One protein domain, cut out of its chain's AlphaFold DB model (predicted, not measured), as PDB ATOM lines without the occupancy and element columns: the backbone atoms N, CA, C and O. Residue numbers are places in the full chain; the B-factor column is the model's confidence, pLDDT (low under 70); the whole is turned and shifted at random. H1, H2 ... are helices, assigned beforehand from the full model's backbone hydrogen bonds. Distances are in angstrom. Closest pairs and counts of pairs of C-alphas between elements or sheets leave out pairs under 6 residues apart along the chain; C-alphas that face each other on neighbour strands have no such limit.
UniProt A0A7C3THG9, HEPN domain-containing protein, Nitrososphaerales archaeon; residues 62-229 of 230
ATOM      1  N   GLY A  62     159.561 200.379 155.929       60.78
ATOM      2  CA  GLY A  62     158.901 200.298 157.251       60.78
ATOM      3  C   GLY A  62     158.012 201.465 157.709       60.78
ATOM      4  O   GLY A  62     156.831 201.256 157.980       60.78
ATOM      5  N   HIS A  63     158.518 202.705 157.736       60.69
ATOM      6  CA  HIS A  63     157.748 203.873 158.198       60.69
ATOM      7  C   HIS A  63     156.459 204.142 157.392       60.69
ATOM      8  O   HIS A  63     155.434 204.521 157.961       60.69
ATOM      9  N   LYS A  64     156.469 203.927 156.067       65.38
ATOM     10  CA  LYS A  64     155.275 204.148 155.230       65.38
ATOM     11  C   LYS A  64     154.208 203.096 155.502       65.38
ATOM     12  O   LYS A  64     153.024 203.416 155.483       65.38
ATOM     13  N   ALA A  65     154.625 201.866 155.794       64.06
ATOM     14  CA  ALA A  65     153.704 200.796 156.143       64.06
ATOM     15  C   ALA A  65     153.013 201.046 157.490       64.06
ATOM     16  O   ALA A  65     151.812 200.828 157.607       64.06
ATOM     17  N   LEU A  66     153.738 201.589 158.473       68.31
ATOM     18  CA  LEU A  66     153.151 202.008 159.748       68.31
ATOM     19  C   LEU A  66     152.050 203.052 159.557       68.31
ATOM     20  O   LEU A  66     150.956 202.902 160.100       68.31
ATOM     21  N   LYS A  67     152.303 204.078 158.735       68.94
ATOM     22  CA  LYS A  67     151.298 205.107 158.422       68.94
ATOM     23  C   LYS A  67     150.032 204.480 157.845       68.94
ATOM     24  O   LYS A  67     148.935 204.784 158.296       68.94
ATOM     25  N   VAL A  68     150.208 203.576 156.888       67.50
ATOM     26  CA  VAL A  68     149.127 202.845 156.236       67.50
ATOM     27  C   VAL A  68     148.273 202.066 157.246       67.50
ATOM     28  O   VAL A  68     147.050 202.193 157.229       67.50
ATOM     29  N   PHE A  69     148.889 201.319 158.166       74.00
ATOM     30  CA  PHE A  69     148.139 200.567 159.173       74.00
ATOM     31  C   PHE A  69     147.319 201.459 160.096       74.00
ATOM     32  O   PHE A  69     146.173 201.145 160.420       74.00
ATOM     33  N   PHE A  70     147.874 202.601 160.483       70.25
ATOM     34  CA  PHE A  70     147.149 203.534 161.323       70.25
ATOM     35  C   PHE A  70     145.958 204.189 160.633       70.25
ATOM     36  O   PHE A  70     144.963 204.467 161.303       70.25
ATOM     37  N   GLU A  71     146.036 204.434 159.326       71.06
ATOM     38  CA  GLU A  71     144.889 204.956 158.585       71.06
ATOM     39  C   GLU A  71     143.745 203.936 158.543       71.06
ATOM     40  O   GLU A  71     142.604 204.316 158.790       71.06
ATOM     41  N   ILE A  72     144.030 202.636 158.400       72.75
ATOM     42  CA  ILE A  72     143.004 201.571 158.433       72.75
ATOM     43  C   ILE A  72     142.218 201.583 159.743       72.75
ATOM     44  O   ILE A  72     140.995 201.455 159.732       72.75
ATOM     45  N   PHE A  73     142.890 201.772 160.881       70.00
ATOM     46  CA  PHE A  73     142.202 201.849 162.171       70.00
ATOM     47  C   PHE A  73     141.298 203.078 162.312       70.00
ATOM     48  O   PHE A  73     140.358 203.051 163.113       70.00
ATOM     49  N   LYS A  74     141.576 204.138 161.543       68.81
ATOM     50  CA  LYS A  74     140.760 205.357 161.469       68.81
ATOM     51  C   LYS A  74     139.673 205.263 160.391       68.81
ATOM     52  O   LYS A  74     138.732 206.057 160.415       68.81
ATOM     53  N   GLU A  75     139.751 204.295 159.477       71.12
ATOM     54  CA  GLU A  75     138.781 204.164 158.397       71.12
ATOM     55  C   GLU A  75     137.387 203.774 158.890       71.12
ATOM     56  O   GLU A  75     137.178 202.868 159.704       71.12
ATOM     57  N   ARG A  76     136.388 204.405 158.265       69.31
ATOM     58  CA  ARG A  76     134.970 204.085 158.434       69.31
ATOM     59  C   ARG A  76     134.682 202.595 158.228       69.31
ATOM     60  O   ARG A  76     133.917 202.028 158.996       69.31
ATOM     61  N   LYS A  77     135.346 201.949 157.262       74.81
ATOM     62  CA  LYS A  77     135.175 200.518 156.960       74.81
ATOM     63  C   LYS A  77     135.546 199.610 158.135       74.81
ATOM     64  O   LYS A  77     134.877 198.605 158.357       74.81
ATOM     65  N   PHE A  78     136.579 199.958 158.906       78.50
ATOM     66  CA  PHE A  78     136.949 199.189 160.094       78.50
ATOM     67  C   PHE A  78     135.893 199.334 161.194       78.50
ATOM     68  O   PHE A  78     135.521 198.357 161.837       78.50
ATOM     69  N   ASN A  79     135.345 200.536 161.378       79.69
ATOM     70  CA  ASN A  79     134.250 200.748 162.328       79.69
ATOM     71  C   ASN A  79     132.958 200.039 161.888       79.69
ATOM     72  O   ASN A  79     132.319 199.393 162.713       79.69
ATOM     73  N   GLU A  80     132.625 200.063 160.595       82.44
ATOM     74  CA  GLU A  80     131.503 199.304 160.020       82.44
ATOM     75  C   GLU A  80     131.674 197.789 160.224       82.44
ATOM     76  O   GLU A  80     130.705 197.086 160.515       82.44
ATOM     77  N   LEU A  81     132.906 197.273 160.134       81.12
ATOM     78  CA  LEU A  81     133.214 195.875 160.439       81.12
ATOM     79  C   LEU A  81     132.899 195.536 161.904       81.12
ATOM     80  O   LEU A  81     132.253 194.523 162.168       81.12
ATOM     81  N   LEU A  82     133.304 196.393 162.848       81.25
ATOM     82  CA  LEU A  82     133.000 196.215 164.273       81.25
ATOM     83  C   LEU A  82     131.499 196.331 164.566       81.25
ATOM     84  O   LEU A  82     130.989 195.665 165.461       81.25
ATOM     85  N   GLU A  83     130.768 197.174 163.836       84.06
ATOM     86  CA  GLU A  83     129.309 197.271 163.948       84.06
ATOM     87  C   GLU A  83     128.596 196.027 163.427       84.06
ATOM     88  O   GLU A  83     127.638 195.570 164.051       84.06
ATOM     89  N   LYS A  84     129.082 195.461 162.319       83.88
ATOM     90  CA  LYS A  84     128.521 194.253 161.709       83.88
ATOM     91  C   LYS A  84     128.725 193.002 162.570       83.88
ATOM     92  O   LYS A  84     127.888 192.102 162.518       83.88
ATOM     93  N   TYR A  85     129.810 192.948 163.336       81.81
ATOM     94  CA  TYR A  85     130.155 191.826 164.210       81.81
ATOM     95  C   TYR A  85     130.326 192.329 165.650       81.81
ATOM     96  O   TYR A  85     131.451 192.616 166.070       81.81
ATOM     97  N   PRO A  86     129.223 192.490 166.407       80.94
ATOM     98  CA  PRO A  86     129.250 193.084 167.742       80.94
ATOM     99  C   PRO A  86     130.129 192.313 168.734       80.94
ATOM    100  O   PRO A  86     130.651 192.925 169.660       80.94
ATOM    101  N   GLU A  87     130.366 191.019 168.512       80.62
ATOM    102  CA  GLU A  87     131.286 190.199 169.309       80.62
ATOM    103  C   GLU A  87     132.725 190.754 169.285       80.62
ATOM    104  O   GLU A  87     133.481 190.560 170.231       80.62
ATOM    105  N   LEU A  88     133.100 191.498 168.237       78.62
ATOM    106  CA  LEU A  88     134.403 192.165 168.133       78.62
ATOM    107  C   LEU A  88     134.498 193.431 168.992       78.62
ATOM    108  O   LEU A  88     135.602 193.865 169.312       78.62
ATOM    109  N   LYS A  89     133.367 194.044 169.364       77.81
ATOM    110  CA  LYS A  89     133.356 195.233 170.235       77.81
ATOM    111  C   LYS A  89     133.740 194.893 171.674       77.81
ATOM    112  O   LYS A  89     134.182 195.782 172.400       77.81
ATOM    113  N   GLU A  90     133.584 193.628 172.063       76.94
ATOM    114  CA  GLU A  90     133.952 193.115 173.387       76.94
ATOM    115  C   GLU A  90     135.467 192.917 173.552       76.94
ATOM    116  O   GLU A  90     135.940 192.775 174.675       76.94
ATOM    117  N   VAL A  91     136.239 192.951 172.459       82.81
ATOM    118  CA  VAL A  91     137.697 192.779 172.486       82.81
ATOM    119  C   VAL A  91     138.347 194.062 173.009       82.81
ATOM    120  O   VAL A  91     138.465 195.067 172.296       82.81
ATOM    121  N   SER A  92     138.775 194.047 174.274       80.50
ATOM    122  CA  SER A  92     139.295 195.239 174.946       80.50
ATOM    123  C   SER A  92     140.610 195.719 174.328       80.50
ATOM    124  O   SER A  92     140.838 196.929 174.235       80.50
ATOM    125  N   SER A  93     141.424 194.801 173.795       80.94
ATOM    126  CA  SER A  93     142.697 195.125 173.148       80.94
ATOM    127  C   SER A  93     142.530 195.971 171.885       80.94
ATOM    128  O   SER A  93     143.345 196.865 171.651       80.94
ATOM    129  N   ILE A  94     141.452 195.765 171.113       75.75
ATOM    130  CA  ILE A  94     141.134 196.594 169.936       75.75
ATOM    131  C   ILE A  94     140.880 198.040 170.371       75.75
ATOM    132  O   ILE A  94     141.408 198.978 169.769       75.75
ATOM    133  N   ASN A  95     140.088 198.220 171.430       77.25
ATOM    134  CA  ASN A  95     139.748 199.541 171.954       77.25
ATOM    135  C   ASN A  95     140.970 200.228 172.575       77.25
ATOM    136  O   ASN A  95     141.238 201.387 172.270       77.25
ATOM    137  N   ARG A  96     141.761 199.498 173.372       77.62
ATOM    138  CA  ARG A  96     142.992 200.011 173.988       77.62
ATOM    139  C   ARG A  96     143.989 200.489 172.942       77.62
ATOM    140  O   ARG A  96     144.512 201.592 173.051       77.62
ATOM    141  N   PHE A  97     144.240 199.690 171.908       73.88
ATOM    142  CA  PHE A  97     145.158 200.102 170.854       73.88
ATOM    143  C   PHE A  97     144.632 201.324 170.106       73.88
ATOM    144  O   PHE A  97     145.408 202.239 169.868       73.88
ATOM    145  N   LYS A  98     143.324 201.387 169.801       73.50
ATOM    146  CA  LYS A  98     142.702 202.585 169.215       73.50
ATOM    147  C   LYS A  98     142.947 203.837 170.050       73.50
ATOM    148  O   LYS A  98     143.274 204.873 169.481       73.50
ATOM    149  N   SER A  99     142.809 203.746 171.369       74.06
ATOM    150  CA  SER A  99     143.076 204.864 172.279       74.06
ATOM    151  C   SER A  99     144.550 205.273 172.296       74.06
ATOM    152  O   SER A  99     144.841 206.461 172.381       74.06
ATOM    153  N   ASN A 100     145.467 204.317 172.139       70.94
ATOM    154  CA  ASN A 100     146.911 204.565 172.139       70.94
ATOM    155  C   ASN A 100     147.469 204.919 170.748       70.94
ATOM    156  O   ASN A 100     148.658 205.196 170.610       70.94
ATOM    157  N   LEU A 101     146.636 204.918 169.699       68.25
ATOM    158  CA  LEU A 101     147.054 205.182 168.319       68.25
ATOM    159  C   LEU A 101     147.801 206.504 168.171       68.25
ATOM    160  O   LEU A 101     148.799 206.559 167.459       68.25
ATOM    161  N   ASP A 102     147.298 207.566 168.794       66.69
ATOM    162  CA  ASP A 102     147.877 208.898 168.641       66.69
ATOM    163  C   ASP A 102     149.184 209.042 169.439       66.69
ATOM    164  O   ASP A 102     150.113 209.688 168.957       66.69
ATOM    165  N   GLU A 103     149.307 208.354 170.581       68.44
ATOM    166  CA  GLU A 103     150.568 208.226 171.322       68.44
ATOM    167  C   GLU A 103     151.614 207.507 170.462       68.44
ATOM    168  O   GLU A 103     152.668 208.076 170.180       68.44
ATOM    169  N   TYR A 104     151.278 206.329 169.920       68.19
ATOM    170  CA  TYR A 104     152.172 205.601 169.018       68.19
ATOM    171  C   TYR A 104     152.547 206.432 167.793       68.19
ATOM    172  O   TYR A 104     153.718 206.481 167.438       68.19
ATOM    173  N   LYS A 105     151.592 207.130 167.163       64.31
ATOM    174  CA  LYS A 105     151.882 208.034 166.039       64.31
ATOM    175  C   LYS A 105     152.891 209.115 166.430       64.31
ATOM    176  O   LYS A 105     153.815 209.363 165.663       64.31
ATOM    177  N   SER A 106     152.727 209.747 167.590       63.34
ATOM    178  CA  SER A 106     153.619 210.825 168.030       63.34
ATOM    179  C   SER A 106     155.057 210.346 168.245       63.34
ATOM    180  O   SER A 106     155.985 211.005 167.795       63.34
ATOM    181  N   THR A 107     155.236 209.147 168.803       60.31
ATOM    182  CA  THR A 107     156.550 208.506 168.973       60.31
ATOM    183  C   THR A 107     157.153 208.014 167.648       60.31
ATOM    184  O   THR A 107     158.364 207.886 167.526       60.31
ATOM    185  N   LEU A 108     156.318 207.704 166.648       54.69
ATOM    186  CA  LEU A 108     156.716 207.071 165.381       54.69
ATOM    187  C   LEU A 108     156.955 208.037 164.213       54.69
ATOM    188  O   LEU A 108     157.544 207.645 163.207       54.69
ATOM    189  N   PHE A 109     156.412 209.249 164.267       55.66
ATOM    190  CA  PHE A 109     156.425 210.178 163.130       55.66
ATOM    191  C   PHE A 109     157.044 211.533 163.470       55.66
ATOM    192  O   PHE A 109     156.850 212.477 162.705       55.66
ATOM    193  N   ASP A 110     157.800 211.641 164.567       54.66
ATOM    194  CA  ASP A 110     158.687 212.790 164.735       54.66
ATOM    195  C   ASP A 110     159.838 212.679 163.723       54.66
ATOM    196  O   ASP A 110     160.795 211.920 163.884       54.66
ATOM    197  N   GLU A 111     159.698 213.405 162.613       47.88
ATOM    198  CA  GLU A 111     160.636 213.409 161.485       47.88
ATOM    199  C   GLU A 111     162.039 213.916 161.874       47.88
ATOM    200  O   GLU A 111     162.980 213.753 161.094       47.88
ATOM    201  N   ASN A 112     162.193 214.501 163.070       46.19
ATOM    202  CA  ASN A 112     163.436 215.104 163.545       46.19
ATOM    203  C   ASN A 112     164.202 214.257 164.576       46.19
ATOM    204  O   ASN A 112     165.327 214.627 164.923       46.19
ATOM    205  N   GLU A 113     163.652 213.138 165.061       45.62
ATOM    206  CA  GLU A 113     164.306 212.327 166.092       45.62
ATOM    207  C   GLU A 113     165.122 211.163 165.516       45.62
ATOM    208  O   GLU A 113     164.669 210.317 164.740       45.62
ATOM    209  N   THR A 114     166.377 211.075 165.959       48.50
ATOM    210  CA  THR A 114     167.162 209.846 165.910       48.50
ATOM    211  C   THR A 114     166.457 208.795 166.758       48.50
ATOM    212  O   THR A 114     166.675 208.761 167.964       48.50
ATOM    213  N   TRP A 115     165.633 207.953 166.130       54.25
ATOM    214  CA  TRP A 115     164.915 206.844 166.762       54.25
ATOM    215  C   TRP A 115     165.738 206.198 167.872       54.25
ATOM    216  O   TRP A 115     166.806 205.623 167.611       54.25
ATOM    217  N   ASP A 116     165.269 206.324 169.109       58.81
ATOM    218  CA  ASP A 116     165.906 205.630 170.209       58.81
ATOM    219  C   ASP A 116     165.658 204.128 170.025       58.81
ATOM    220  O   ASP A 116     164.528 203.653 169.954       58.81
ATOM    221  N   ILE A 117     166.743 203.371 169.885       63.03
ATOM    222  CA  ILE A 117     166.696 201.904 169.819       63.03
ATOM    223  C   ILE A 117     166.425 201.290 171.200       63.03
ATOM    224  O   ILE A 117     166.288 200.070 171.316       63.03
ATOM    225  N   SER A 118     166.406 202.114 172.254       63.69
ATOM    226  CA  SER A 118     166.294 201.702 173.645       63.69
ATOM    227  C   SER A 118     164.837 201.670 174.112       63.69
ATOM    228  O   SER A 118     164.395 202.384 175.007       63.69
ATOM    229  N   PHE A 119     164.051 200.757 173.537       74.56
ATOM    230  CA  PHE A 119     162.831 200.359 174.228       74.56
ATOM    231  C   PHE A 119     163.211 199.771 175.590       74.56
ATOM    232  O   PHE A 119     164.008 198.829 175.682       74.56
ATOM    233  N   SER A 120     162.635 200.324 176.659       83.12
ATOM    234  CA  SER A 120     162.818 199.761 177.992       83.12
ATOM    235  C   SER A 120     162.272 198.330 178.034       83.12
ATOM    236  O   SER A 120     161.339 197.979 177.301       83.12
ATOM    237  N   ARG A 121     162.820 197.490 178.921       84.69
ATOM    238  CA  ARG A 121     162.306 196.124 179.115       84.69
ATOM    239  C   ARG A 121     160.811 196.130 179.446       84.69
ATOM    240  O   ARG A 121     160.076 195.293 178.939       84.69
ATOM    241  N   GLU A 122     160.370 197.078 180.269       83.50
ATOM    242  CA  GLU A 122     158.963 197.240 180.636       83.50
ATOM    243  C   GLU A 122     158.100 197.573 179.415       83.50
ATOM    244  O   GLU A 122     157.068 196.942 179.199       83.50
ATOM    245  N   THR A 123     158.553 198.492 178.559       83.75
ATOM    246  CA  THR A 123     157.851 198.850 177.320       83.75
ATOM    247  C   THR A 123     157.697 197.645 176.392       83.75
ATOM    248  O   THR A 123     156.597 197.389 175.904       83.75
ATOM    249  N   LEU A 124     158.769 196.873 176.180       87.31
ATOM    250  CA  LEU A 124     158.727 195.661 175.352       87.31
ATOM    251  C   LEU A 124     157.802 194.597 175.951       87.31
ATOM    252  O   LEU A 124     157.006 194.001 175.228       87.31
ATOM    253  N   GLN A 125     157.850 194.396 177.269       88.56
ATOM    254  CA  GLN A 125     156.982 193.440 177.952       88.56
ATOM    255  C   GLN A 125     155.507 193.844 177.860       88.56
ATOM    256  O   GLN A 125     154.651 192.988 177.629       88.56
ATOM    257  N   ASN A 126     155.200 195.135 177.997       85.44
ATOM    258  CA  ASN A 126     153.845 195.658 177.833       85.44
ATOM    259  C   ASN A 126     153.350 195.451 176.397       85.44
ATOM    260  O   ASN A 126     152.218 195.021 176.193       85.44
ATOM    261  N   ILE A 127     154.209 195.689 175.403       86.19
ATOM    262  CA  ILE A 127     153.917 195.416 173.992       86.19
ATOM    263  C   ILE A 127     153.578 193.936 173.767       86.19
ATOM    264  O   ILE A 127     152.537 193.642 173.178       86.19
ATOM    265  N   ILE A 128     154.418 193.020 174.254       89.88
ATOM    266  CA  ILE A 128     154.214 191.570 174.113       89.88
ATOM    267  C   ILE A 128     152.898 191.157 174.774       89.88
ATOM    268  O   ILE A 128     152.027 190.596 174.118       89.88
ATOM    269  N   THR A 129     152.704 191.562 176.031       90.44
ATOM    270  CA  THR A 129     151.486 191.271 176.803       90.44
ATOM    271  C   THR A 129     150.235 191.762 176.078       90.44
ATOM    272  O   THR A 129     149.201 191.096 176.097       90.44
ATOM    273  N   ASN A 130     150.307 192.917 175.410       86.69
ATOM    274  CA  ASN A 130     149.173 193.460 174.673       86.69
ATOM    275  C   ASN A 130     148.792 192.615 173.454       86.69
ATOM    276  O   ASN A 130     147.599 192.497 173.167       86.69
ATOM    277  N   ILE A 131     149.776 192.053 172.751       89.94
ATOM    278  CA  ILE A 131     149.545 191.168 171.604       89.94
ATOM    279  C   ILE A 131     149.024 189.811 172.080       89.94
ATOM    280  O   ILE A 131     148.039 189.327 171.525       89.94
ATOM    281  N   ASP A 132     149.614 189.246 173.134       92.44
ATOM    282  CA  ASP A 132     149.173 187.971 173.709       92.44
ATOM    283  C   ASP A 132     147.719 188.067 174.199       92.44
ATOM    284  O   ASP A 132     146.875 187.248 173.840       92.44
ATOM    285  N   THR A 133     147.388 189.150 174.916       92.06
ATOM    286  CA  THR A 133     146.012 189.422 175.373       92.06
ATOM    287  C   THR A 133     145.045 189.530 174.193       92.06
ATOM    288  O   THR A 133     143.943 188.991 174.252       92.06
ATOM    289  N   LEU A 134     145.443 190.198 173.101       90.94
ATOM    290  CA  LEU A 134     144.621 190.261 171.893       90.94
ATOM    291  C   LEU A 134     144.396 188.859 171.308       90.94
ATOM    292  O   LEU A 134     143.272 188.537 170.930       90.94
ATOM    293  N   GLY A 135     145.441 188.033 171.224       92.19
ATOM    294  CA  GLY A 135     145.341 186.649 170.759       92.19
ATOM    295  C   GLY A 135     144.320 185.843 171.565       92.19
ATOM    296  O   GLY A 135     143.418 185.232 170.982       92.19
ATOM    297  N   ASP A 136     144.404 185.927 172.893       93.69
ATOM    298  CA  ASP A 136     143.497 185.246 173.817       93.69
ATOM    299  C   ASP A 136     142.042 185.721 173.676       93.69
ATOM    300  O   ASP A 136     141.129 184.894 173.565       93.69
ATOM    301  N   GLU A 137     141.811 187.037 173.615       92.44
ATOM    302  CA  GLU A 137     140.470 187.611 173.439       92.44
ATOM    303  C   GLU A 137     139.835 187.176 172.107       92.44
ATOM    304  O   GLU A 137     138.653 186.824 172.054       92.44
ATOM    305  N   LEU A 138     140.609 187.158 171.016       90.88
ATOM    306  CA  LEU A 138     140.109 186.740 169.704       90.88
ATOM    307  C   LEU A 138     139.793 185.236 169.664       90.88
ATOM    308  O   LEU A 138     138.787 184.836 169.070       90.88
ATOM    309  N   GLU A 139     140.598 184.393 170.314       91.06
ATOM    310  CA  GLU A 139     140.294 182.964 170.450       91.06
ATOM    311  C   GLU A 139     139.071 182.717 171.346       91.06
ATOM    312  O   GLU A 139     138.291 181.794 171.091       91.06
ATOM    313  N   GLU A 140     138.830 183.556 172.354       90.56
ATOM    314  CA  GLU A 140     137.596 183.497 173.134       90.56
ATOM    315  C   GLU A 140     136.366 183.826 172.277       90.56
ATOM    316  O   GLU A 140     135.398 183.055 172.273       90.56
ATOM    317  N   VAL A 141     136.419 184.903 171.483       88.50
ATOM    318  CA  VAL A 141     135.352 185.243 170.524       88.50
ATOM    319  C   VAL A 141     135.098 184.067 169.580       88.50
ATOM    320  O   VAL A 141     133.952 183.657 169.386       88.50
ATOM    321  N   LYS A 142     136.162 183.451 169.060       87.19
ATOM    322  CA  LYS A 142     136.080 182.290 168.165       87.19
ATOM    323  C   LYS A 142     135.365 181.090 168.787       87.19
ATOM    324  O   LYS A 142     134.592 180.420 168.097       87.19
ATOM    325  N   ARG A 143     135.578 180.819 170.080       87.31
ATOM    326  CA  ARG A 143     134.912 179.719 170.809       87.31
ATOM    327  C   ARG A 143     133.418 179.957 171.019       87.31
ATOM    328  O   ARG A 143     132.663 178.990 171.078       87.31
ATOM    329  N   ARG A 144     132.986 181.217 171.124       85.75
ATOM    330  CA  ARG A 144     131.573 181.581 171.337       85.75
ATOM    331  C   ARG A 144     130.720 181.432 170.071       85.75
ATOM    332  O   ARG A 144     129.495 181.367 170.160       85.75
ATOM    333  N   ILE A 145     131.339 181.342 168.892       82.62
ATOM    334  CA  ILE A 145     130.622 181.224 167.618       82.62
ATOM    335  C   ILE A 145     130.058 179.813 167.451       82.62
ATOM    336  O   ILE A 145     130.781 178.816 167.497       82.62
ATOM    337  N   ASN A 146     128.754 179.731 167.183       74.75
ATOM    338  CA  ASN A 146     128.047 178.467 167.010       74.75
ATOM    339  C   ASN A 146     128.653 177.622 165.860       74.75
ATOM    340  O   ASN A 146     128.619 178.052 164.702       74.75
ATOM    341  N   PRO A 147     129.121 176.385 166.124       70.31
ATOM    342  CA  PRO A 147     129.706 175.513 165.105       70.31
ATOM    343  C   PRO A 147     128.763 175.156 163.947       70.31
ATOM    344  O   PRO A 147     129.243 174.782 162.877       70.31
ATOM    345  N   LYS A 148     127.439 175.245 164.151       72.56
ATOM    346  CA  LYS A 148     126.424 174.884 163.147       72.56
ATOM    347  C   LYS A 148     126.284 175.917 162.020       72.56
ATOM    348  O   LYS A 148     125.794 175.564 160.952       72.56
ATOM    349  N   GLU A 149     126.745 177.153 162.210       76.56
ATOM    350  CA  GLU A 149     126.738 178.197 161.173       76.56
ATOM    351  C   GLU A 149     128.084 178.227 160.432       76.56
ATOM    352  O   GLU A 149     128.895 179.138 160.600       76.56
ATOM    353  N   SER A 150     128.346 177.202 159.614       79.06
ATOM    354  CA  SER A 150     129.664 176.971 158.998       79.06
ATOM    355  C   SER A 150     130.192 178.159 158.181       79.06
ATOM    356  O   SER A 150     131.382 178.466 158.263       79.06
ATOM    357  N   LEU A 151     129.326 178.862 157.441       80.88
ATOM    358  CA  LEU A 151     129.714 180.038 156.657       80.88
ATOM    359  C   LEU A 151     130.043 181.238 157.555       80.88
ATOM    360  O   LEU A 151     131.107 181.832 157.400       80.88
ATOM    361  N   ARG A 152     129.185 181.549 158.539       81.62
ATOM    362  CA  ARG A 152     129.439 182.633 159.503       81.62
ATOM    363  C   ARG A 152     130.731 182.382 160.270       81.62
ATOM    364  O   ARG A 152     131.534 183.295 160.413       81.62
ATOM    365  N   ARG A 153     130.964 181.144 160.710       82.75
ATOM    366  CA  ARG A 153     132.191 180.757 161.412       82.75
ATOM    367  C   ARG A 153     133.438 181.012 160.570       82.75
ATOM    368  O   ARG A 153     134.384 181.594 161.084       82.75
ATOM    369  N   LYS A 154     133.430 180.631 159.287       85.12
ATOM    370  CA  LYS A 154     134.537 180.939 158.364       85.12
ATOM    371  C   LYS A 154     134.747 182.445 158.225       85.12
ATOM    372  O   LYS A 154     135.868 182.915 158.357       85.12
ATOM    373  N   THR A 155     133.676 183.211 158.014       84.94
ATOM    374  CA  THR A 155     133.774 184.669 157.870       84.94
ATOM    375  C   THR A 155     134.326 185.339 159.124       84.94
ATOM    376  O   THR A 155     135.187 186.207 159.020       84.94
ATOM    377  N   VAL A 156     133.865 184.941 160.309       84.31
ATOM    378  CA  VAL A 156     134.366 185.521 161.555       84.31
ATOM    379  C   VAL A 156     135.806 185.085 161.819       84.31
ATOM    380  O   VAL A 156     136.613 185.941 162.150       84.31
ATOM    381  N   ASN A 157     136.176 183.818 161.596       87.56
ATOM    382  CA  ASN A 157     137.573 183.373 161.698       87.56
ATOM    383  C   ASN A 157     138.503 184.204 160.810       87.56
ATOM    384  O   ASN A 157     139.527 184.691 161.282       87.56
ATOM    385  N   TYR A 158     138.108 184.408 159.553       89.12
ATOM    386  CA  TYR A 158     138.835 185.257 158.620       89.12
ATOM    387  C   TYR A 158     139.021 186.672 159.182       89.12
ATOM    388  O   TYR A 158     140.134 187.193 159.179       89.12
ATOM    389  N   ILE A 159     137.957 187.278 159.720       88.00
ATOM    390  CA  ILE A 159     138.007 188.623 160.310       88.00
ATOM    391  C   ILE A 159     138.905 188.667 161.549       88.00
ATOM    392  O   ILE A 159     139.706 189.588 161.675       88.00
ATOM    393  N   LEU A 160     138.804 187.686 162.447       90.06
ATOM    394  CA  LEU A 160     139.629 187.607 163.655       90.06
ATOM    395  C   LEU A 160     141.113 187.472 163.298       90.06
ATOM    396  O   LEU A 160     141.944 188.199 163.838       90.06
ATOM    397  N   ASN A 161     141.440 186.602 162.341       92.62
ATOM    398  CA  ASN A 161     142.804 186.447 161.843       92.62
ATOM    399  C   ASN A 161     143.307 187.732 161.177       92.62
ATOM    400  O   ASN A 161     144.435 188.150 161.422       92.62
ATOM    401  N   PHE A 162     142.468 188.380 160.365       90.31
ATOM    402  CA  PHE A 162     142.795 189.646 159.713       90.31
ATOM    403  C   PHE A 162     143.097 190.742 160.741       90.31
ATOM    404  O   PHE A 162     144.112 191.426 160.643       90.31
ATOM    405  N   ILE A 163     142.252 190.857 161.768       88.56
ATOM    406  CA  ILE A 163     142.433 191.771 162.895       88.56
ATOM    407  C   ILE A 163     143.755 191.487 163.605       88.56
ATOM    408  O   ILE A 163     144.566 192.400 163.736       88.56
ATOM    409  N   PHE A 164     144.011 190.239 164.008       92.62
ATOM    410  CA  PHE A 164     145.262 189.882 164.676       92.62
ATOM    411  C   PHE A 164     146.481 190.297 163.849       92.62
ATOM    412  O   PHE A 164     147.348 190.995 164.368       92.62
ATOM    413  N   CYS A 165     146.515 189.936 162.561       93.31
ATOM    414  CA  CYS A 165     147.614 190.287 161.661       93.31
ATOM    415  C   CYS A 165     147.792 191.802 161.535       93.31
ATOM    416  O   CYS A 165     148.919 192.288 161.540       93.31
ATOM    417  N   LEU A 166     146.700 192.564 161.443       88.25
ATOM    418  CA  LEU A 166     146.766 194.021 161.394       88.25
ATOM    419  C   LEU A 166     147.461 194.591 162.641       88.25
ATOM    420  O   LEU A 166     148.369 195.414 162.520       88.25
ATOM    421  N   PHE A 167     147.057 194.143 163.832       87.25
ATOM    422  CA  PHE A 167     147.630 194.603 165.098       87.25
ATOM    423  C   PHE A 167     149.081 194.151 165.276       87.25
ATOM    424  O   PHE A 167     149.949 194.986 165.543       87.25
ATOM    425  N   SER A 168     149.360 192.859 165.096       91.75
ATOM    426  CA  SER A 168     150.696 192.304 165.305       91.75
ATOM    427  C   SER A 168     151.712 192.924 164.346       91.75
ATOM    428  O   SER A 168     152.766 193.373 164.787       91.75
ATOM    429  N   LEU A 169     151.378 193.062 163.056       91.38
ATOM    430  CA  LEU A 169     152.271 193.671 162.067       91.38
ATOM    431  C   LEU A 169     152.519 195.154 162.333       91.38
ATOM    432  O   LEU A 169     153.639 195.620 162.117       91.38
ATOM    433  N   SER A 170     151.515 195.885 162.822       84.75
ATOM    434  CA  SER A 170     151.678 197.295 163.196       84.75
ATOM    435  C   SER A 170     152.687 197.445 164.329       84.75
ATOM    436  O   SER A 170     153.625 198.234 164.235       84.75
ATOM    437  N   VAL A 171     152.534 196.648 165.387       84.69
ATOM    438  CA  VAL A 171     153.397 196.722 166.569       84.69
ATOM    439  C   VAL A 171     154.800 196.189 166.281       84.69
ATOM    440  O   VAL A 171     155.781 196.837 166.636       84.69
ATOM    441  N   LEU A 172     154.919 195.061 165.577       90.12
ATOM    442  CA  LEU A 172     156.208 194.524 165.136       90.12
ATOM    443  C   LEU A 172     156.952 195.531 164.250       90.12
ATOM    444  O   LEU A 172     158.147 195.754 164.430       90.12
ATOM    445  N   SER A 173     156.255 196.192 163.325       87.75
ATOM    446  CA  SER A 173     156.871 197.228 162.491       87.75
ATOM    447  C   SER A 173     157.361 198.410 163.331       87.75
ATOM    448  O   SER A 173     158.442 198.926 163.055       87.75
ATOM    449  N   LEU A 174     156.615 198.810 164.365       82.81
ATOM    450  CA  LEU A 174     156.991 199.877 165.300       82.81
ATOM    451  C   LEU A 174     158.277 199.510 166.049       82.81
ATOM    452  O   LEU A 174     159.215 200.300 166.067       82.81
ATOM    453  N   VAL A 175     158.350 198.293 166.591       86.50
ATOM    454  CA  VAL A 175     159.519 197.836 167.352       86.50
ATOM    455  C   VAL A 175     160.747 197.685 166.456       86.50
ATOM    456  O   VAL A 175     161.825 198.109 166.846       86.50
ATOM    457  N   PHE A 176     160.614 197.109 165.256       89.69
ATOM    458  CA  PHE A 176     161.773 196.687 164.454       89.69
ATOM    459  C   PHE A 176     162.244 197.695 163.395       89.69
ATOM    460  O   PHE A 176     163.389 197.609 162.946       89.69
ATOM    461  N   THR A 177     161.426 198.682 163.008       83.94
ATOM    462  CA  THR A 177     161.832 199.716 162.030       83.94
ATOM    463  C   THR A 177     163.095 200.490 162.444       83.94
ATOM    464  O   THR A 177     163.983 200.620 161.594       83.94
ATOM    465  N   PRO A 178     163.266 200.927 163.712       82.44
ATOM    466  CA  PRO A 178     164.488 201.610 164.168       82.44
ATOM    467  C   PRO A 178     165.775 200.805 163.948       82.44
ATOM    468  O   PRO A 178     166.868 201.358 163.810       82.44
ATOM    469  N   HIS A 179     165.653 199.479 163.883       85.69
ATOM    470  CA  HIS A 179     166.782 198.568 163.789       85.69
ATOM    471  C   HIS A 179     167.150 198.217 162.341       85.69
ATOM    472  O   HIS A 179     168.209 197.633 162.125       85.69
ATOM    473  N   ALA A 180     166.359 198.607 161.333       81.81
ATOM    474  CA  ALA A 180     166.573 198.215 159.932       81.81
ATOM    475  C   ALA A 180     167.954 198.619 159.372       81.81
ATOM    476  O   ALA A 180     168.538 197.910 158.546       81.81
ATOM    477  N   VAL A 181     168.490 199.764 159.804       79.19
ATOM    478  CA  VAL A 181     169.828 200.245 159.406       79.19
ATOM    479  C   VAL A 181     170.862 199.916 160.480       79.19
ATOM    480  O   VAL A 181     171.892 199.312 160.174       79.19
ATOM    481  N   ARG A 182     170.560 200.250 161.740       82.19
ATOM    482  CA  ARG A 182     171.494 200.128 162.869       82.19
ATOM    483  C   ARG A 182     171.902 198.692 163.181       82.19
ATOM    484  O   ARG A 182     172.979 198.484 163.707       82.19
ATOM    485  N   SER A 183     171.091 197.686 162.869       81.00
ATOM    486  CA  SER A 183     171.490 196.278 163.062       81.00
ATOM    487  C   SER A 183     172.587 195.808 162.099       81.00
ATOM    488  O   SER A 183     173.238 194.800 162.367       81.00
ATOM    489  N   ARG A 184     172.823 196.533 160.997       81.94
ATOM    490  CA  ARG A 184     173.732 196.115 159.918       81.94
ATOM    491  C   ARG A 184     174.978 196.964 159.791       81.94
ATOM    492  O   ARG A 184     176.068 196.430 159.610       81.94
ATOM    493  N   TYR A 185     174.801 198.278 159.796       81.69
ATOM    494  CA  TYR A 185     175.862 199.195 159.414       81.69
ATOM    495  C   TYR A 185     176.392 199.914 160.650       81.69
ATOM    496  O   TYR A 185     175.588 200.469 161.403       81.69
ATOM    497  N   PRO A 186     177.717 199.936 160.864       83.56
ATOM    498  CA  PRO A 186     178.292 200.843 161.839       83.56
ATOM    499  C   PRO A 186     178.008 202.285 161.403       83.56
ATOM    500  O   PRO A 186     178.155 202.625 160.226       83.56
ATOM    501  N   GLN A 187     177.566 203.119 162.339       78.94
ATOM    502  CA  GLN A 187     177.284 204.537 162.103       78.94
ATOM    503  C   GLN A 187     177.839 205.349 163.268       78.94
ATOM    504  O   GLN A 187     177.512 205.073 164.419       78.94
ATOM    505  N   ASP A 188     178.688 206.334 162.984       79.81
ATOM    506  CA  ASP A 188     179.402 207.106 164.007       79.81
ATOM    507  C   ASP A 188     180.134 206.185 165.012       79.81
ATOM    508  O   ASP A 188     180.906 205.317 164.606       79.81
ATOM    509  N   ASN A 189     179.863 206.333 166.315       78.69
ATOM    510  CA  ASN A 189     180.394 205.489 167.394       78.69
ATOM    511  C   ASN A 189     179.508 204.259 167.701       78.69
ATOM    512  O   ASN A 189     179.599 203.683 168.783       78.69
ATOM    513  N   PHE A 190     178.619 203.868 166.786       82.88
ATOM    514  CA  PHE A 190     177.727 202.722 166.949       82.88
ATOM    515  C   PHE A 190     178.317 201.466 166.298       82.88
ATOM    516  O   PHE A 190     178.380 201.372 165.070       82.88
ATOM    517  N   ASN A 191     178.686 200.468 167.107       87.50
ATOM    518  CA  ASN A 191     179.033 199.129 166.630       87.50
ATOM    519  C   ASN A 191     177.862 198.158 166.896       87.50
ATOM    520  O   ASN A 191     177.603 197.828 168.056       87.50
ATOM    521  N   PRO A 192     177.174 197.640 165.858       87.50
ATOM    522  CA  PRO A 192     176.054 196.717 166.046       87.50
ATOM    523  C   PRO A 192     176.427 195.460 166.844       87.50
ATOM    524  O   PRO A 192     175.595 194.927 167.571       87.50
ATOM    525  N   LEU A 193     177.672 194.987 166.746       88.25
ATOM    526  CA  LEU A 193     178.118 193.794 167.474       88.25
ATOM    527  C   LEU A 193     178.334 194.045 168.973       88.25
ATOM    528  O   LEU A 193     178.317 193.095 169.746       88.25
ATOM    529  N   GLU A 194     178.541 195.299 169.374       88.69
ATOM    530  CA  GLU A 194     178.690 195.684 170.782       88.69
ATOM    531  C   GLU A 194     177.350 196.067 171.410       88.69
ATOM    532  O   GLU A 194     177.149 195.854 172.599       88.69
ATOM    533  N   VAL A 195     176.432 196.630 170.618       89.06
ATOM    534  CA  VAL A 195     175.141 197.118 171.120       89.06
ATOM    535  C   VAL A 195     174.095 196.009 171.212       89.06
ATOM    536  O   VAL A 195     173.348 195.954 172.187       89.06
ATOM    537  N   TYR A 196     174.017 195.131 170.210       91.44
ATOM    538  CA  TYR A 196     173.073 194.012 170.220       91.44
ATOM    539  C   TYR A 196     173.703 192.811 170.929       91.44
ATOM    540  O   TYR A 196     174.131 191.852 170.288       91.44
ATOM    541  N   ASP A 197     173.770 192.884 172.256       93.38
ATOM    542  CA  ASP A 197     174.279 191.826 173.129       93.38
ATOM    543  C   ASP A 197     173.160 191.155 173.952       93.38
ATOM    544  O   ASP A 197     171.985 191.516 173.870       93.38
ATOM    545  N   ASP A 198     173.517 190.161 174.768       94.38
ATOM    546  CA  ASP A 198     172.568 189.425 175.616       94.38
ATOM    547  C   ASP A 198     172.000 190.245 176.793       94.38
ATOM    548  O   ASP A 198     171.082 189.792 177.492       94.38
ATOM    549  N   LYS A 199     172.498 191.466 177.016       93.06
ATOM    550  CA  LYS A 199     171.998 192.399 178.032       93.06
ATOM    551  C   LYS A 199     170.937 193.331 177.467       93.06
ATOM    552  O   LYS A 199     170.119 193.825 178.247       93.06
ATOM    553  N   MET A 200     170.922 193.554 176.152       91.38
ATOM    554  CA  MET A 200     169.941 194.416 175.507       91.38
ATOM    555  C   MET A 200     168.511 193.876 175.724       91.38
ATOM    556  O   MET A 200     168.225 192.729 175.368       91.38
ATOM    557  N   PRO A 201     167.572 194.693 176.247       93.00
ATOM    558  CA  PRO A 201     166.192 194.263 176.491       93.00
ATOM    559  C   PRO A 201     165.490 193.667 175.265       93.00
ATOM    560  O   PRO A 201     164.744 192.694 175.386       93.00
ATOM    561  N   LEU A 202     165.762 194.212 174.077       93.19
ATOM    562  CA  LEU A 202     165.220 193.693 172.823       93.19
ATOM    563  C   LEU A 202     165.734 192.285 172.508       93.19
ATOM    564  O   LEU A 202     164.953 191.428 172.115       93.19
ATOM    565  N   VAL A 203     167.023 192.017 172.726       95.19
ATOM    566  CA  VAL A 203     167.617 190.689 172.494       95.19
ATOM    567  C   VAL A 203     167.037 189.656 173.461       95.19
ATOM    568  O   VAL A 203     166.754 188.521 173.074       95.19
ATOM    569  N   GLN A 204     166.802 190.056 174.709       95.12
ATOM    570  CA  GLN A 204     166.234 189.196 175.751       95.12
ATOM    571  C   GLN A 204     164.763 188.843 175.523       95.12
ATOM    572  O   GLN A 204     164.292 187.853 176.070       95.12
ATOM    573  N   THR A 205     164.045 189.653 174.745       95.44
ATOM    574  CA  THR A 205     162.633 189.439 174.402       95.44
ATOM    575  C   THR A 205     162.439 188.999 172.946       95.44
ATOM    576  O   THR A 205     161.308 188.803 172.499       95.44
ATOM    577  N   LEU A 206     163.530 188.811 172.191       96.00
ATOM    578  CA  LEU A 206     163.482 188.515 170.758       96.00
ATOM    579  C   LEU A 206     162.776 187.191 170.458       96.00
ATOM    580  O   LEU A 206     162.070 187.086 169.458       96.00
ATOM    581  N   ASP A 207     162.917 186.192 171.330       97.25
ATOM    582  CA  ASP A 207     162.242 184.901 171.198       97.25
ATOM    583  C   ASP A 207     160.711 185.027 171.238       97.25
ATOM    584  O   ASP A 207     160.014 184.339 170.493       97.25
ATOM    585  N   HIS A 208     160.183 185.943 172.049       97.25
ATOM    586  CA  HIS A 208     158.753 186.231 172.116       97.25
ATOM    587  C   HIS A 208     158.284 186.945 170.847       97.25
ATOM    588  O   HIS A 208     157.278 186.553 170.259       97.25
ATOM    589  N   PHE A 209     159.054 187.914 170.345       97.31
ATOM    590  CA  PHE A 209     158.747 188.543 169.058       97.31
ATOM    591  C   PHE A 209     158.799 187.555 167.885       97.31
ATOM    592  O   PHE A 209     157.960 187.637 166.990       97.31
ATOM    593  N   MET A 210     159.718 186.584 167.905       98.31
ATOM    594  CA  MET A 210     159.748 185.500 166.917       98.31
ATOM    595  C   MET A 210     158.497 184.615 166.987       98.31
ATOM    596  O   MET A 210     157.982 184.239 165.936       98.31
ATOM    597  N   LYS A 211     157.978 184.312 168.186       98.25
ATOM    598  CA  LYS A 211     156.714 183.566 168.355       98.25
ATOM    599  C   LYS A 211     155.519 184.348 167.812       98.25
ATOM    600  O   LYS A 211     154.709 183.792 167.079       98.25
ATOM    601  N   ILE A 212     155.449 185.651 168.091       97.81
ATOM    602  CA  ILE A 212     154.403 186.529 167.546       97.81
ATOM    603  C   ILE A 212     154.483 186.583 166.012       97.81
ATOM    604  O   ILE A 212     153.456 186.535 165.329       97.81
ATOM    605  N   ALA A 213     155.691 186.676 165.447       98.12
ATOM    606  CA  ALA A 213     155.894 186.649 164.000       98.12
ATOM    607  C   ALA A 213     155.466 185.305 163.385       98.12
ATOM    608  O   ALA A 213     154.823 185.294 162.336       98.12
ATOM    609  N   GLU A 214     155.765 184.187 164.049       98.56
ATOM    610  CA  GLU A 214     155.328 182.847 163.645       98.56
ATOM    611  C   GLU A 214     153.802 182.723 163.635       98.56
ATOM    612  O   GLU A 214     153.224 182.384 162.603       98.56
ATOM    613  N   GLU A 215     153.135 183.098 164.726       98.00
ATOM    614  CA  GLU A 215     151.672 183.084 164.804       98.00
ATOM    615  C   GLU A 215     151.044 184.001 163.738       98.00
ATOM    616  O   GLU A 215     150.041 183.660 163.103       98.00
ATOM    617  N   THR A 216     151.660 185.156 163.482       97.75
ATOM    618  CA  THR A 216     151.218 186.074 162.424       97.75
ATOM    619  C   THR A 216     151.327 185.424 161.043       97.75
ATOM    620  O   THR A 216     150.376 185.494 160.261       97.75
ATOM    621  N   LEU A 217     152.435 184.740 160.735       97.75
ATOM    622  CA  LEU A 217     152.595 183.990 159.483       97.75
ATOM    623  C   LEU A 217     151.545 182.890 159.333       97.75
ATOM    624  O   LEU A 217     150.987 182.721 158.245       97.75
ATOM    625  N   GLU A 218     151.262 182.152 160.404       96.94
ATOM    626  CA  GLU A 218     150.246 181.102 160.398       96.94
ATOM    627  C   GLU A 218     148.859 181.667 160.091       96.94
ATOM    628  O   GLU A 218     148.159 181.139 159.220       96.94
ATOM    629  N   LYS A 219     148.473 182.776 160.730       96.19
ATOM    630  CA  LYS A 219     147.184 183.433 160.467       96.19
ATOM    631  C   LYS A 219     147.116 184.036 159.066       96.19
ATOM    632  O   LYS A 219     146.089 183.879 158.408       96.19
ATOM    633  N   LEU A 220     148.193 184.637 158.550       95.31
ATOM    634  CA  LEU A 220     148.265 185.064 157.143       95.31
ATOM    635  C   LEU A 220     148.052 183.884 156.188       95.31
ATOM    636  O   LEU A 220     147.274 183.976 155.239       95.31
ATOM    637  N   ASN A 221     148.686 182.746 156.463       94.75
ATOM    638  CA  ASN A 221     148.516 181.537 155.666       94.75
ATOM    639  C   ASN A 221     147.069 181.007 155.728       94.75
ATOM    640  O   ASN A 221     146.518 180.597 154.704       94.75
ATOM    641  N   GLN A 222     146.420 181.057 156.896       93.12
ATOM    642  CA  GLN A 222     145.000 180.708 157.050       93.12
ATOM    643  C   GLN A 222     144.096 181.639 156.230       93.12
ATOM    644  O   GLN A 222     143.299 181.153 155.434       93.12
ATOM    645  N   ILE A 223     144.281 182.959 156.330       92.12
ATOM    646  CA  ILE A 223     143.547 183.970 155.539       92.12
ATOM    647  C   ILE A 223     143.626 183.648 154.041       92.12
ATOM    648  O   ILE A 223     142.613 183.659 153.336       92.12
ATOM    649  N   TYR A 224     144.821 183.328 153.541       90.88
ATOM    650  CA  TYR A 224     145.027 183.089 152.112       90.88
ATOM    651  C   TYR A 224     144.467 181.742 151.649       90.88
ATOM    652  O   TYR A 224     144.040 181.619 150.500       90.88
ATOM    653  N   THR A 225     144.432 180.733 152.519       87.00
ATOM    654  CA  THR A 225     143.913 179.398 152.181       87.00
ATOM    655  C   THR A 225     142.394 179.302 152.312       87.00
ATOM    656  O   THR A 225     141.758 178.703 151.446       87.00
ATOM    657  N   GLU A 226     141.789 179.948 153.314       75.38
ATOM    658  CA  GLU A 226     140.341 179.902 153.573       75.38
ATOM    659  C   GLU A 226     139.494 180.511 152.440       75.38
ATOM    660  O   GLU A 226     138.362 180.076 152.231       75.38
ATOM    661  N   LEU A 227     140.046 181.457 151.670       58.56
ATOM    662  CA  LEU A 227     139.380 182.076 150.513       58.56
ATOM    663  C   LEU A 227     139.805 181.501 149.157       58.56
ATOM    664  O   LEU A 227     139.161 181.782 148.151       58.56
ATOM    665  N   SER A 228     140.859 180.680 149.113       56.00
ATOM    666  CA  SER A 228     141.290 179.993 147.883       56.00
ATOM    667  C   SER A 228     140.506 178.701 147.607       56.00
ATOM    668  O   SER A 228     140.671 178.106 146.545       56.00
ATOM    669  N   GLY A 229     139.682 178.255 148.562       48.09
ATOM    670  CA  GLY A 229     138.847 177.051 148.475       48.09
ATOM    671  C   GLY A 229     137.340 177.321 148.375       48.09
ATOM    672  O   GLY A 229     136.562 176.474 148.815       48.09
TER     673      GLY A 229
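What this domain is: This is residues 62 to 229 of the 230 residues of the protein "HEPN domain-containing protein" of Nitrososphaerales archaeon (UniProt A0A7C3THG9). Three long helices, H5, H6 and H9, pack side by side as a triangle along a rod, and a chain of shorter helices, H1 to H4, covers one side of H5 and H6. H7, H8 and their loop extend the rod at one end; residues 146 to 152 stick out at the other. The printed part has 168 residues with nine named helices, H1 to H9 in order, and no named strand: all helix, compact, radius of gyration of the C-alphas 17.8 A, spans 62 by 30 by 29 A.

Where its parts are: H1, residues 62 to 74, begins at C-alpha 62 (158.901, 200.298, 157.251). H2 is 76 to 84, H3 86 to 90, and H4 92 to 108, 23.1 A. H5 is 121 to 144, 34.9 A; H6 150 to 176, 38.1 A; H7 179 to 182; H8 192 to 195. H9, 201 to 226, 37.4 A, ends at C-alpha 226 (140.341, 179.902, 153.573).

How they stand to each other: H1, H4, H5, H6 and H9 form an up and down bundle, each running against the one before. H1 touches H6 (C-alphas of Leu 66 and Ser 170 closest, 6.0 A). H2 and H3 only just touch, only at the corner, with 3 pairs of C-alphas within 8 A. H5 and H6, a hairpin, touch at a shallow tilt of 4 degrees. H9 touches H6, closest C-alphas Asn 161 and Lys 219, 5.5 A. H7 and H8 are close but not clearly touching. Every O i to N i+4 pair is within hydrogen-bond range in H1, H2, H5 and H6; in H4 11 of 13, H9 20 of 22, H3 0 of 1, with 1 of 2 O i to N i+3 pairs.

The domain as a whole: The C-alphas of Lys 148 and Asn 189, the two farthest apart, are 62.2 A apart. The printed part has no cut; H4 to H5 is a long link. Residues 101 to 118 are among those under pLDDT 70.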